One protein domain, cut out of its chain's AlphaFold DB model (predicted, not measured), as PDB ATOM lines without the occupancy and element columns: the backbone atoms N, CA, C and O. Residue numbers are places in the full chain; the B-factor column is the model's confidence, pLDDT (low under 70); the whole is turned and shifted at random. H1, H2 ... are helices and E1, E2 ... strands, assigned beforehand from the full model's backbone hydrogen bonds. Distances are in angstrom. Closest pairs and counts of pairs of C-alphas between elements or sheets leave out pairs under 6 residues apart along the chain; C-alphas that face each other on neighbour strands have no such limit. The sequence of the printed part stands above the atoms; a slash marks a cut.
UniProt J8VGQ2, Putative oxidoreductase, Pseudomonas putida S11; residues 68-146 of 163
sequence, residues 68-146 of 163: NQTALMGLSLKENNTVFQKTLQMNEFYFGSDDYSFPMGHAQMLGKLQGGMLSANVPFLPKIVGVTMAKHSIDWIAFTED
ATOM      1  N   ASN A  68     -40.565  20.393  11.777       75.81
ATOM      2  CA  ASN A  68     -40.494  19.035  12.283       75.81
ATOM      3  C   ASN A  68     -39.940  18.165  11.157       75.81
ATOM      4  O   ASN A  68     -40.606  17.938  10.148       75.81
ATOM      5  N   GLN A  69     -38.680  17.769  11.301       84.88
ATOM      6  CA  GLN A  69     -37.925  17.124  10.243       84.88
ATOM      7  C   GLN A  69     -37.359  15.795  10.720       84.88
ATOM      8  O   GLN A  69     -36.880  15.677  11.848       84.88
ATOM      9  N   THR A  70     -37.385  14.810   9.834       85.25
ATOM     10  CA  THR A  70     -36.775  13.501  10.048       85.25
ATOM     11  C   THR A  70     -35.826  13.212   8.900       85.25
ATOM     12  O   THR A  70     -36.196  13.312   7.731       85.25
ATOM     13  N   ALA A  71     -34.589  12.852   9.236       88.00
ATOM     14  CA  ALA A  71     -33.625  12.370   8.260       88.00
ATOM     15  C   ALA A  71     -33.886  10.889   7.960       88.00
ATOM     16  O   ALA A  71     -34.080  10.082   8.868       88.00
ATOM     17  N   LEU A  72     -33.866  10.541   6.679       89.12
ATOM     18  CA  LEU A  72     -34.073   9.197   6.157       89.12
ATOM     19  C   LEU A  72     -32.858   8.811   5.318       89.12
ATOM     20  O   LEU A  72     -32.344   9.612   4.540       89.12
ATOM     21  N   MET A  73     -32.406   7.570   5.456       90.69
ATOM     22  CA  MET A  73     -31.252   7.058   4.723       90.69
ATOM     23  C   MET A  73     -31.647   5.776   3.995       90.69
ATOM     24  O   MET A  73     -31.884   4.745   4.622       90.69
ATOM     25  N   GLY A  74     -31.711   5.843   2.665       91.06
ATOM     26  CA  GLY A  74     -31.859   4.669   1.811       91.06
ATOM     27  C   GLY A  74     -30.495   4.049   1.529       91.06
ATOM     28  O   GLY A  74     -29.565   4.764   1.169       91.06
ATOM     29  N   LEU A  75     -30.357   2.733   1.681       92.06
ATOM     30  CA  LEU A  75     -29.103   2.018   1.427       92.06
ATOM     31  C   LEU A  75     -29.150   1.271   0.095       92.06
ATOM     32  O   LEU A  75     -30.154   0.650  -0.248       92.06
ATOM     33  N   SER A  76     -28.036   1.302  -0.630       91.44
ATOM     34  CA  SER A  76     -27.843   0.575  -1.883       91.44
ATOM     35  C   SER A  76     -26.627  -0.341  -1.802       91.44
ATOM     36  O   SER A  76     -25.619  -0.014  -1.184       91.44
ATOM     37  N   LEU A  77     -26.667  -1.475  -2.499       91.81
ATOM     38  CA  LEU A  77     -25.480  -2.321  -2.668       91.81
ATOM     39  C   LEU A  77     -24.412  -1.659  -3.553       91.81
ATOM     40  O   LEU A  77     -23.245  -2.033  -3.498       91.81
ATOM     41  N   LYS A  78     -24.793  -0.657  -4.354       92.81
ATOM     42  CA  LYS A  78     -23.883   0.098  -5.217       92.81
ATOM     43  C   LYS A  78     -23.369   1.345  -4.499       92.81
ATOM     44  O   LYS A  78     -24.154   2.077  -3.899       92.81
ATOM     45  N   GLU A  79     -22.072   1.610  -4.621       92.31
ATOM     46  CA  GLU A  79     -21.472   2.848  -4.121       92.31
ATOM     47  C   GLU A  79     -22.052   4.068  -4.854       92.31
ATOM     48  O   GLU A  79     -22.262   4.060  -6.074       92.31
ATOM     49  N   ASN A  80     -22.336   5.122  -4.093       89.56
ATOM     50  CA  ASN A  80     -22.908   6.364  -4.584       89.56
ATOM     51  C   ASN A  80     -21.834   7.460  -4.620       89.56
ATOM     52  O   ASN A  80     -21.531   8.084  -3.604       89.56
ATOM     53  N   ASN A  81     -21.303   7.716  -5.817       88.81
ATOM     54  CA  ASN A  81     -20.239   8.698  -6.062       88.81
ATOM     55  C   ASN A  81     -20.744  10.150  -6.182       88.81
ATOM     56  O   ASN A  81     -19.969  11.051  -6.503       88.81
ATOM     57  N   THR A  82     -22.039  10.397  -5.966       85.75
ATOM     58  CA  THR A  82     -22.625  11.735  -6.088       85.75
ATOM     59  C   THR A  82     -22.152  12.639  -4.953       85.75
ATOM     60  O   THR A  82     -22.454  12.399  -3.785       85.75
ATOM     61  N   VAL A  83     -21.452  13.716  -5.315       76.88
ATOM     62  CA  VAL A  83     -20.912  14.707  -4.369       76.88
ATOM     63  C   VAL A  83     -21.998  15.674  -3.878       76.88
ATOM     64  O   VAL A  83     -22.050  15.982  -2.689       76.88
ATOM     65  N   PHE A  84     -22.900  16.117  -4.764       77.44
ATOM     66  CA  PHE A  84     -24.029  16.986  -4.418       77.44
ATOM     67  C   PHE A  84     -25.355  16.286  -4.711       77.44
ATOM     68  O   PHE A  84     -25.752  16.143  -5.863       77.44
ATOM     69  N   GLN A  85     -26.020  15.817  -3.657       77.50
ATOM     70  CA  GLN A  85     -27.228  14.995  -3.762       77.50
ATOM     71  C   GLN A  85     -28.535  15.793  -3.721       77.50
ATOM     72  O   GLN A  85     -29.585  15.239  -4.023       77.50
ATOM     73  N   LYS A  86     -28.501  17.083  -3.363       83.56
ATOM     74  CA  LYS A  86     -29.696  17.916  -3.157       83.56
ATOM     75  C   LYS A  86     -30.319  18.354  -4.489       83.56
ATOM     76  O   LYS A  86     -30.287  19.527  -4.848       83.56
ATOM     77  N   THR A  87     -30.840  17.388  -5.240       84.69
ATOM     78  CA  THR A  87     -31.324  17.577  -6.615       84.69
ATOM     79  C   THR A  87     -32.825  17.342  -6.740       84.69
ATOM     80  O   THR A  87     -33.473  18.022  -7.528       84.69
ATOM     81  N   LEU A  88     -33.391  16.410  -5.964       87.56
ATOM     82  CA  LEU A  88     -34.812  16.070  -6.034       87.56
ATOM     83  C   LEU A  88     -35.569  16.553  -4.799       87.56
ATOM     84  O   LEU A  88     -35.087  16.472  -3.666       87.56
ATOM     85  N   GLN A  89     -36.776  17.047  -5.058       88.50
ATOM     86  CA  GLN A  89     -37.714  17.544  -4.070       88.50
ATOM     87  C   GLN A  89     -39.125  17.104  -4.450       88.50
ATOM     88  O   GLN A  89     -39.508  17.209  -5.613       88.50
ATOM     89  N   MET A  90     -39.895  16.653  -3.468       86.81
ATOM     90  CA  MET A  90     -41.323  16.388  -3.586       86.81
ATOM     91  C   MET A  90     -42.047  17.198  -2.513       86.81
ATOM     92  O   MET A  90     -41.612  17.241  -1.358       86.81
ATOM     93  N   ASN A  91     -43.124  17.868  -2.903       83.50
ATOM     94  CA  ASN A  91     -43.975  18.603  -1.982       83.50
ATOM     95  C   ASN A  91     -45.418  18.171  -2.187       83.50
ATOM     96  O   ASN A  91     -45.888  18.172  -3.323       83.50
ATOM     97  N   GLU A  92     -46.103  17.891  -1.091       74.12
ATOM     98  CA  GLU A  92     -47.549  17.765  -1.048       74.12
ATOM     99  C   GLU A  92     -48.075  18.750   0.001       74.12
ATOM    100  O   GLU A  92     -48.109  18.480   1.203       74.12
ATOM    101  N   PHE A  93     -48.384  19.959  -0.469       63.28
ATOM    102  CA  PHE A  93     -48.664  21.113   0.384       63.28
ATOM    103  C   PHE A  93     -50.120  21.209   0.841       63.28
ATOM    104  O   PHE A  93     -50.393  21.910   1.813       63.28
ATOM    105  N   TYR A  94     -51.058  20.565   0.141       62.31
ATOM    106  CA  TYR A  94     -52.473  20.919   0.278       62.31
ATOM    107  C   TYR A  94     -53.401  19.732   0.512       62.31
ATOM    108  O   TYR A  94     -54.445  19.924   1.135       62.31
ATOM    109  N   PHE A  95     -53.040  18.530   0.060       66.56
ATOM    110  CA  PHE A  95     -53.923  17.373   0.165       66.56
ATOM    111  C   PHE A  95     -53.408  16.336   1.168       66.56
ATOM    112  O   PHE A  95     -52.205  16.109   1.311       66.56
ATOM    113  N   GLY A  96     -54.355  15.728   1.882       71.50
ATOM    114  CA  GLY A  96     -54.141  14.474   2.596       71.50
ATOM    115  C   GLY A  96     -54.304  13.267   1.667       71.50
ATOM    116  O   GLY A  96     -54.527  13.417   0.465       71.50
ATOM    117  N   SER A  97     -54.227  12.069   2.230       78.06
ATOM    118  CA  SER A  97     -54.552  10.796   1.579       78.06
ATOM    119  C   SER A  97     -55.812  10.175   2.196       78.06
ATOM    120  O   SER A  97     -56.306  10.642   3.225       78.06
ATOM    121  N   ASP A  98     -56.331   9.102   1.593       82.81
ATOM    122  CA  ASP A  98     -57.514   8.379   2.096       82.81
ATOM    123  C   ASP A  98     -57.355   7.909   3.559       82.81
ATOM    124  O   ASP A  98     -58.340   7.765   4.285       82.81
ATOM    125  N   ASP A  99     -56.113   7.692   4.001       84.19
ATOM    126  CA  ASP A  99     -55.719   7.251   5.340       84.19
ATOM    127  C   ASP A  99     -55.094   8.354   6.223       84.19
ATOM    128  O   ASP A  99     -54.837   8.110   7.405       84.19
ATOM    129  N   TYR A 100     -54.876   9.572   5.704       76.94
ATOM    130  CA  TYR A 100     -54.262  10.677   6.452       76.94
ATOM    131  C   TYR A 100     -54.833  12.042   6.052       76.94
ATOM    132  O   TYR A 100     -54.589  12.550   4.966       76.94
ATOM    133  N   SER A 101     -55.566  12.688   6.959       77.25
ATOM    134  CA  SER A 101     -56.341  13.904   6.662       77.25
ATOM    135  C   SER A 101     -55.550  15.221   6.659       77.25
ATOM    136  O   SER A 101     -56.128  16.263   6.345       77.25
ATOM    137  N   PHE A 102     -54.265  15.214   7.021       73.00
ATOM    138  CA  PHE A 102     -53.425  16.417   7.066       73.00
ATOM    139  C   PHE A 102     -52.487  16.486   5.848       73.00
ATOM    140  O   PHE A 102     -52.215  15.449   5.243       73.00
ATOM    141  N   PRO A 103     -51.957  17.673   5.486       75.25
ATOM    142  CA  PRO A 103     -50.989  17.792   4.397       75.25
ATOM    143  C   PRO A 103     -49.797  16.848   4.589       75.25
ATOM    144  O   PRO A 103     -49.170  16.841   5.652       75.25
ATOM    145  N   MET A 104     -49.476  16.056   3.560       75.94
ATOM    146  CA  MET A 104     -48.427  15.026   3.640       75.94
ATOM    147  C   MET A 104     -47.000  15.603   3.724       75.94
ATOM    148  O   MET A 104     -46.050  14.875   4.017       75.94
ATOM    149  N   GLY A 105     -46.844  16.915   3.527       80.88
ATOM    150  CA  GLY A 105     -45.632  17.654   3.848       80.88
ATOM    151  C   GLY A 105     -44.638  17.705   2.694       80.88
ATOM    152  O   GLY A 105     -44.995  17.820   1.523       80.88
ATOM    153  N   HIS A 106     -43.353  17.685   3.026       87.19
ATOM    154  CA  HIS A 106     -42.287  17.954   2.074       87.19
ATOM    155  C   HIS A 106     -41.132  16.958   2.258       87.19
ATOM    156  O   HIS A 106     -40.614  16.808   3.354       87.19
ATOM    157  N   ALA A 107     -40.678  16.297   1.191       89.06
ATOM    158  CA  ALA A 107     -39.460  15.488   1.198       89.06
ATOM    159  C   ALA A 107     -38.423  16.040   0.214       89.06
ATOM    160  O   ALA A 107     -38.720  16.284  -0.956       89.06
ATOM    161  N   GLN A 108     -37.184  16.229   0.660       91.56
ATOM    162  CA  GLN A 108     -36.059  16.624  -0.189       91.56
ATOM    163  C   GLN A 108     -34.901  15.663  -0.012       91.56
ATOM    164  O   GLN A 108     -34.710  15.105   1.065       91.56
ATOM    165  N   MET A 109     -34.060  15.538  -1.029       90.62
ATOM    166  CA  MET A 109     -32.743  14.951  -0.828       90.62
ATOM    167  C   MET A 109     -31.896  15.812   0.123       90.62
ATOM    168  O   MET A 109     -31.853  17.043   0.020       90.62
ATOM    169  N   LEU A 110     -31.210  15.157   1.055       86.06
ATOM    170  CA  LEU A 110     -30.272  15.782   1.982       86.06
ATOM    171  C   LEU A 110     -28.891  15.926   1.315       86.06
ATOM    172  O   LEU A 110     -28.587  15.287   0.308       86.06
ATOM    173  N   GLY A 111     -28.033  16.785   1.870       83.75
ATOM    174  CA  GLY A 111     -26.606  16.725   1.554       83.75
ATOM    175  C   GLY A 111     -26.029  15.352   1.913       83.75
ATOM    176  O   GLY A 111     -26.539  14.684   2.811       83.75
ATOM    177  N   LYS A 112     -24.959  14.943   1.225       84.06
ATOM    178  CA  LYS A 112     -24.361  13.619   1.418       84.06
ATOM    179  C   LYS A 112     -23.976  13.411   2.884       84.06
ATOM    180  O   LYS A 112     -23.127  14.140   3.411       84.06
ATOM    181  N   LEU A 113     -24.570  12.408   3.529       85.25
ATOM    182  CA  LEU A 113     -24.176  12.026   4.877       85.25
ATOM    183  C   LEU A 113     -22.729  11.530   4.871       85.25
ATOM    184  O   LEU A 113     -22.238  10.920   3.924       85.25
ATOM    185  N   GLN A 114     -22.032  11.806   5.963       83.88
ATOM    186  CA  GLN A 114     -20.647  11.414   6.189       83.88
ATOM    187  C   GLN A 114     -20.609  10.500   7.408       83.88
ATOM    188  O   GLN A 114     -21.397  10.672   8.340       83.88
ATOM    189  N   GLY A 115     -19.657   9.564   7.451       77.88
ATOM    190  CA  GLY A 115     -19.554   8.605   8.559       77.88
ATOM    191  C   GLY A 115     -19.477   9.270   9.942       77.88
ATOM    192  O   GLY A 115     -20.069   8.770  10.893       77.88
ATOM    193  N   GLY A 116     -18.838  10.444  10.043       75.88
ATOM    194  CA  GLY A 116     -18.785  11.224  11.285       75.88
ATOM    195  C   GLY A 116     -20.154  11.712  11.777       75.88
ATOM    196  O   GLY A 116     -20.392  11.720  12.981       75.88
ATOM    197  N   MET A 117     -21.077  12.047  10.866       81.69
ATOM    198  CA  MET A 117     -22.446  12.445  11.221       81.69
ATOM    199  C   MET A 117     -23.266  11.260  11.747       81.69
ATOM    200  O   MET A 117     -24.050  11.418  12.683       81.69
ATOM    201  N   LEU A 118     -23.061  10.066  11.181       80.62
ATOM    202  CA  LEU A 118     -23.753   8.847  11.609       80.62
ATOM    203  C   LEU A 118     -23.288   8.394  12.995       80.62
ATOM    204  O   LEU A 118     -24.117   8.161  13.870       80.62
ATOM    205  N   SER A 119     -21.975   8.341  13.235       75.69
ATOM    206  CA  SER A 119     -21.432   7.951  14.545       75.69
ATOM    207  C   SER A 119     -21.768   8.945  15.667       75.69
ATOM    208  O   SER A 119     -21.811   8.546  16.825       75.69
ATOM    209  N   ALA A 120     -22.028  10.221  15.352       74.81
ATOM    210  CA  ALA A 120     -22.477  11.209  16.338       74.81
ATOM    211  C   ALA A 120     -23.931  10.984  16.797       74.81
ATOM    212  O   ALA A 120     -24.254  11.243  17.954       74.81
ATOM    213  N   ASN A 121     -24.796  10.487  15.906       76.88
ATOM    214  CA  ASN A 121     -26.207  10.215  16.208       76.88
ATOM    215  C   ASN A 121     -26.456   8.767  16.658       76.88
ATOM    216  O   ASN A 121     -27.469   8.480  17.291       76.88
ATOM    217  N   VAL A 122     -25.525   7.855  16.360       82.06
ATOM    218  CA  VAL A 122     -25.575   6.443  16.750       82.06
ATOM    219  C   VAL A 122     -24.243   6.073  17.417       82.06
ATOM    220  O   VAL A 122     -23.346   5.552  16.752       82.06
ATOM    221  N   PRO A 123     -24.079   6.341  18.729       75.69
ATOM    222  CA  PRO A 123     -22.781   6.245  19.408       75.69
ATOM    223  C   PRO A 123     -22.136   4.854  19.369       75.69
ATOM    224  O   PRO A 123     -20.915   4.730  19.431       75.69
ATOM    225  N   PHE A 124     -22.945   3.800  19.257       84.94
ATOM    226  CA  PHE A 124     -22.485   2.410  19.200       84.94
ATOM    227  C   PHE A 124     -22.088   1.945  17.788       84.94
ATOM    228  O   PHE A 124     -21.621   0.819  17.634       84.94
ATOM    229  N   LEU A 125     -22.269   2.773  16.751       84.62
ATOM    230  CA  LEU A 125     -21.963   2.410  15.369       84.62
ATOM    231  C   LEU A 125     -20.450   2.513  15.095       84.62
ATOM    232  O   LEU A 125     -19.899   3.622  15.132       84.62
ATOM    233  N   PRO A 126     -19.763   1.407  14.740       88.06
ATOM    234  CA  PRO A 126     -18.351   1.465  14.382       88.06
ATOM    235  C   PRO A 126     -18.114   2.386  13.181       88.06
ATOM    236  O   PRO A 126     -18.827   2.322  12.179       88.06
ATOM    237  N   LYS A 127     -17.061   3.211  13.242       86.75
ATOM    238  CA  LYS A 127     -16.773   4.236  12.220       86.75
ATOM    239  C   LYS A 127     -16.668   3.674  10.800       86.75
ATOM    240  O   LYS A 127     -17.180   4.290   9.876       86.75
ATOM    241  N   ILE A 128     -16.029   2.516  10.624       88.31
ATOM    242  CA  ILE A 128     -15.879   1.869   9.308       88.31
ATOM    243  C   ILE A 128     -17.252   1.536   8.721       88.31
ATOM    244  O   ILE A 128     -17.510   1.831   7.559       88.31
ATOM    245  N   VAL A 129     -18.153   0.997   9.545       89.00
ATOM    246  CA  VAL A 129     -19.524   0.677   9.136       89.00
ATOM    247  C   VAL A 129     -20.274   1.957   8.765       89.00
ATOM    248  O   VAL A 129     -20.867   2.015   7.693       89.00
ATOM    249  N   GLY A 130     -20.168   3.015   9.577       89.44
ATOM    250  CA  GLY A 130     -20.768   4.318   9.270       89.44
ATOM    251  C   GLY A 130     -20.245   4.941   7.970       89.44
ATOM    252  O   GLY A 130     -21.027   5.450   7.173       89.44
ATOM    253  N   VAL A 131     -18.937   4.865   7.702       89.50
ATOM    254  CA  VAL A 131     -18.345   5.349   6.442       89.50
ATOM    255  C   VAL A 131     -18.855   4.544   5.245       89.50
ATOM    256  O   VAL A 131     -19.211   5.138   4.229       89.50
ATOM    257  N   THR A 132     -18.933   3.217   5.359       90.38
ATOM    258  CA  THR A 132     -19.466   2.362   4.289       90.38
ATOM    259  C   THR A 132     -20.945   2.644   4.036       90.38
ATOM    260  O   THR A 132     -21.334   2.858   2.892       90.38
ATOM    261  N   MET A 133     -21.765   2.733   5.085       91.12
ATOM    262  CA  MET A 133     -23.185   3.083   4.964       91.12
ATOM    263  C   MET A 133     -23.365   4.441   4.284       91.12
ATOM    264  O   MET A 133     -24.127   4.544   3.327       91.12
ATOM    265  N   ALA A 134     -22.597   5.451   4.706       90.31
ATOM    266  CA  ALA A 134     -22.593   6.766   4.079       90.31
ATOM    267  C   ALA A 134     -22.212   6.694   2.592       90.31
ATOM    268  O   ALA A 134     -22.889   7.278   1.761       90.31
ATOM    269  N   LYS A 135     -21.187   5.937   2.191       92.06
ATOM    270  CA  LYS A 135     -20.828   5.771   0.765       92.06
ATOM    271  C   LYS A 135     -21.926   5.114  -0.073       92.06
ATOM    272  O   LYS A 135     -22.058   5.400  -1.259       92.06
ATOM    273  N   HIS A 136     -22.738   4.279   0.556       93.19
ATOM    274  CA  HIS A 136     -23.807   3.511  -0.072       93.19
ATOM    275  C   HIS A 136     -25.199   4.135   0.099       93.19
ATOM    276  O   HIS A 136     -26.201   3.521  -0.269       93.19
ATOM    277  N   SER A 137     -25.274   5.352   0.644       92.19
ATOM    278  CA  SER A 137     -26.549   5.987   0.958       92.19
ATOM    279  C   SER A 137     -27.124   6.867  -0.156       92.19
ATOM    280  O   SER A 137     -26.410   7.474  -0.971       92.19
ATOM    281  N   ILE A 138     -28.448   6.973  -0.145       90.75
ATOM    282  CA  ILE A 138     -29.235   8.041  -0.751       90.75
ATOM    283  C   ILE A 138     -29.997   8.701   0.397       90.75
ATOM    284  O   ILE A 138     -30.855   8.072   1.022       90.75
ATOM    285  N   ASP A 139     -29.652   9.952   0.683       91.12
ATOM    286  CA  ASP A 139     -30.084  10.629   1.899       91.12
ATOM    287  C   ASP A 139     -31.258  11.563   1.608       91.12
ATOM    288  O   ASP A 139     -31.242  12.336   0.648       91.12
ATOM    289  N   TRP A 140     -32.275  11.501   2.456       91.75
ATOM    290  CA  TRP A 140     -33.490  12.298   2.366       91.75
ATOM    291  C   TRP A 140     -33.768  12.984   3.696       91.75
ATOM    292  O   TRP A 140     -33.365  12.531   4.766       91.75
ATOM    293  N   ILE A 141     -34.494  14.084   3.623       89.19
ATOM    294  CA  ILE A 141     -35.088  14.747   4.764       89.19
ATOM    295  C   ILE A 141     -36.569  14.946   4.470       89.19
ATOM    296  O   ILE A 141     -36.941  15.476   3.424       89.19
ATOM    297  N   ALA A 142     -37.403  14.451   5.373       88.50
ATOM    298  CA  ALA A 142     -38.841  14.646   5.345       88.50
ATOM    299  C   ALA A 142     -39.210  15.714   6.372       88.50
ATOM    300  O   ALA A 142     -38.689  15.714   7.486       88.50
ATOM    301  N   PHE A 143     -40.108  16.604   5.989       84.00
ATOM    302  CA  PHE A 143     -40.626  17.714   6.761       84.00
ATOM    303  C   PHE A 143     -42.137  17.574   6.856       84.00
ATOM    304  O   PHE A 143     -42.815  17.375   5.849       84.00
ATOM    305  N   THR A 144     -42.662  17.765   8.054       76.94
ATOM    306  CA  THR A 144     -44.073  18.086   8.260       76.94
ATOM    307  C   THR A 144     -44.136  19.508   8.796       76.94
ATOM    308  O   THR A 144     -43.370  19.854   9.702       76.94
ATOM    309  N   GLU A 145     -45.010  20.341   8.243       66.88
ATOM    310  CA  GLU A 145     -45.192  21.702   8.746       66.88
ATOM    311  C   GLU A 145     -46.187  21.720   9.908       66.88
ATOM    312  O   GLU A 145     -47.215  21.043   9.877       66.88
ATOM    313  N   ASP A 146     -45.878  22.506  10.941       68.38
ATOM    314  CA  ASP A 146     -46.867  22.872  11.949       68.38
ATOM    315  C   ASP A 146     -47.860  23.846  11.302       68.38
ATOM    316  O   ASP A 146     -47.461  24.902  10.808       68.38
TER     317      ASP A 146
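AT A GLANCE: This is residues 68 to 146 of the 163 residues of the protein "Putative oxidoreductase" of Pseudomonas putida S11 (UniProt J8VGQ2). A twisted ribbon of four antiparallel strands has a small head of two short helices, H1 and H2, beyond one end of its strands, and the long loop of the hairpin E2 and E3, residues 93 to 104, beyond the other. The head lies past the end where E1 finishes and E4 starts, and H2 only grazes the sheet. The printed part has 79 residues with two named helices and four named strands, in the order E1 E2 E3 H1 H2 E4, and the sheet's order is E1 E4 E3 E2. The class is mixed, helices and strands; the whole is loose, with a radius of gyration of the C-alphas of 14.8 A, and elongated, spanning 42 by 26 by 19 A.

HOW THE PARTS SIT: In the sheet, E4, residues 137 to 145, is an inner strand, and E1, residues 68 to 75, is its antiparallel neighbour at 159 degrees, with N 70 and O 142 2.8 A apart, within hydrogen-bond range. E3, residues 105 to 109, is the other neighbour of E4, antiparallel at 157 degrees, with N 143 and O 106 at 2.7 A. E2, residues 89 to 92, is an edge strand, antiparallel to E3 at 173 degrees, with N 90 and O 107 at 2.8 A; the two form a hairpin. From edge to edge the strands' lines turn by 50 degrees. H2, residues 127 to 135, only grazes the sheet, with its residues 131 to 135; its closest C-alpha pair with E1 is Met 133 and Leu 75, 7.0 A apart. H1, residues 115 to 121, is not on the sheet and is apart from E1, E2 and E4. H1 and H2 touch, the closest C-alphas being those of Gly 115 and Val 131, 4.1 A apart. They run opposite ways at a steep tilt of 69 degrees, only just short of about perpendicular. In H1 and H2 every O i to N i+4 pair is within hydrogen-bond range.

IN THESE COORDINATES: E4 is 25.6 A long from first to last C-alpha and ends at C-alpha 145 (-45.192, 21.702, 8.746). E1 is 23.2 A long and begins at C-alpha 68 (-40.494, 19.035, 12.283). E3 measures 14.0 A and E2 10.3 A. H2 is 12.2 A long, beginning at C-alpha 127 (-16.773, 4.236, 12.220), and H1 is 10.3 A.

THE WHOLE: The two C-alphas farthest apart, those of Asp 98 and Ile 128, are 42.8 A apart. The printed part has no cut. The links E1 to E2, residues 76 to 88, and E2 to E3, residues 93 to 104, are long, while E3 to H1, H1 to H2 and H2 to E4 are tight. The mean pLDDT of the printed part is 83.5, and residues 93 to 95 and 145 to 146 are under 70.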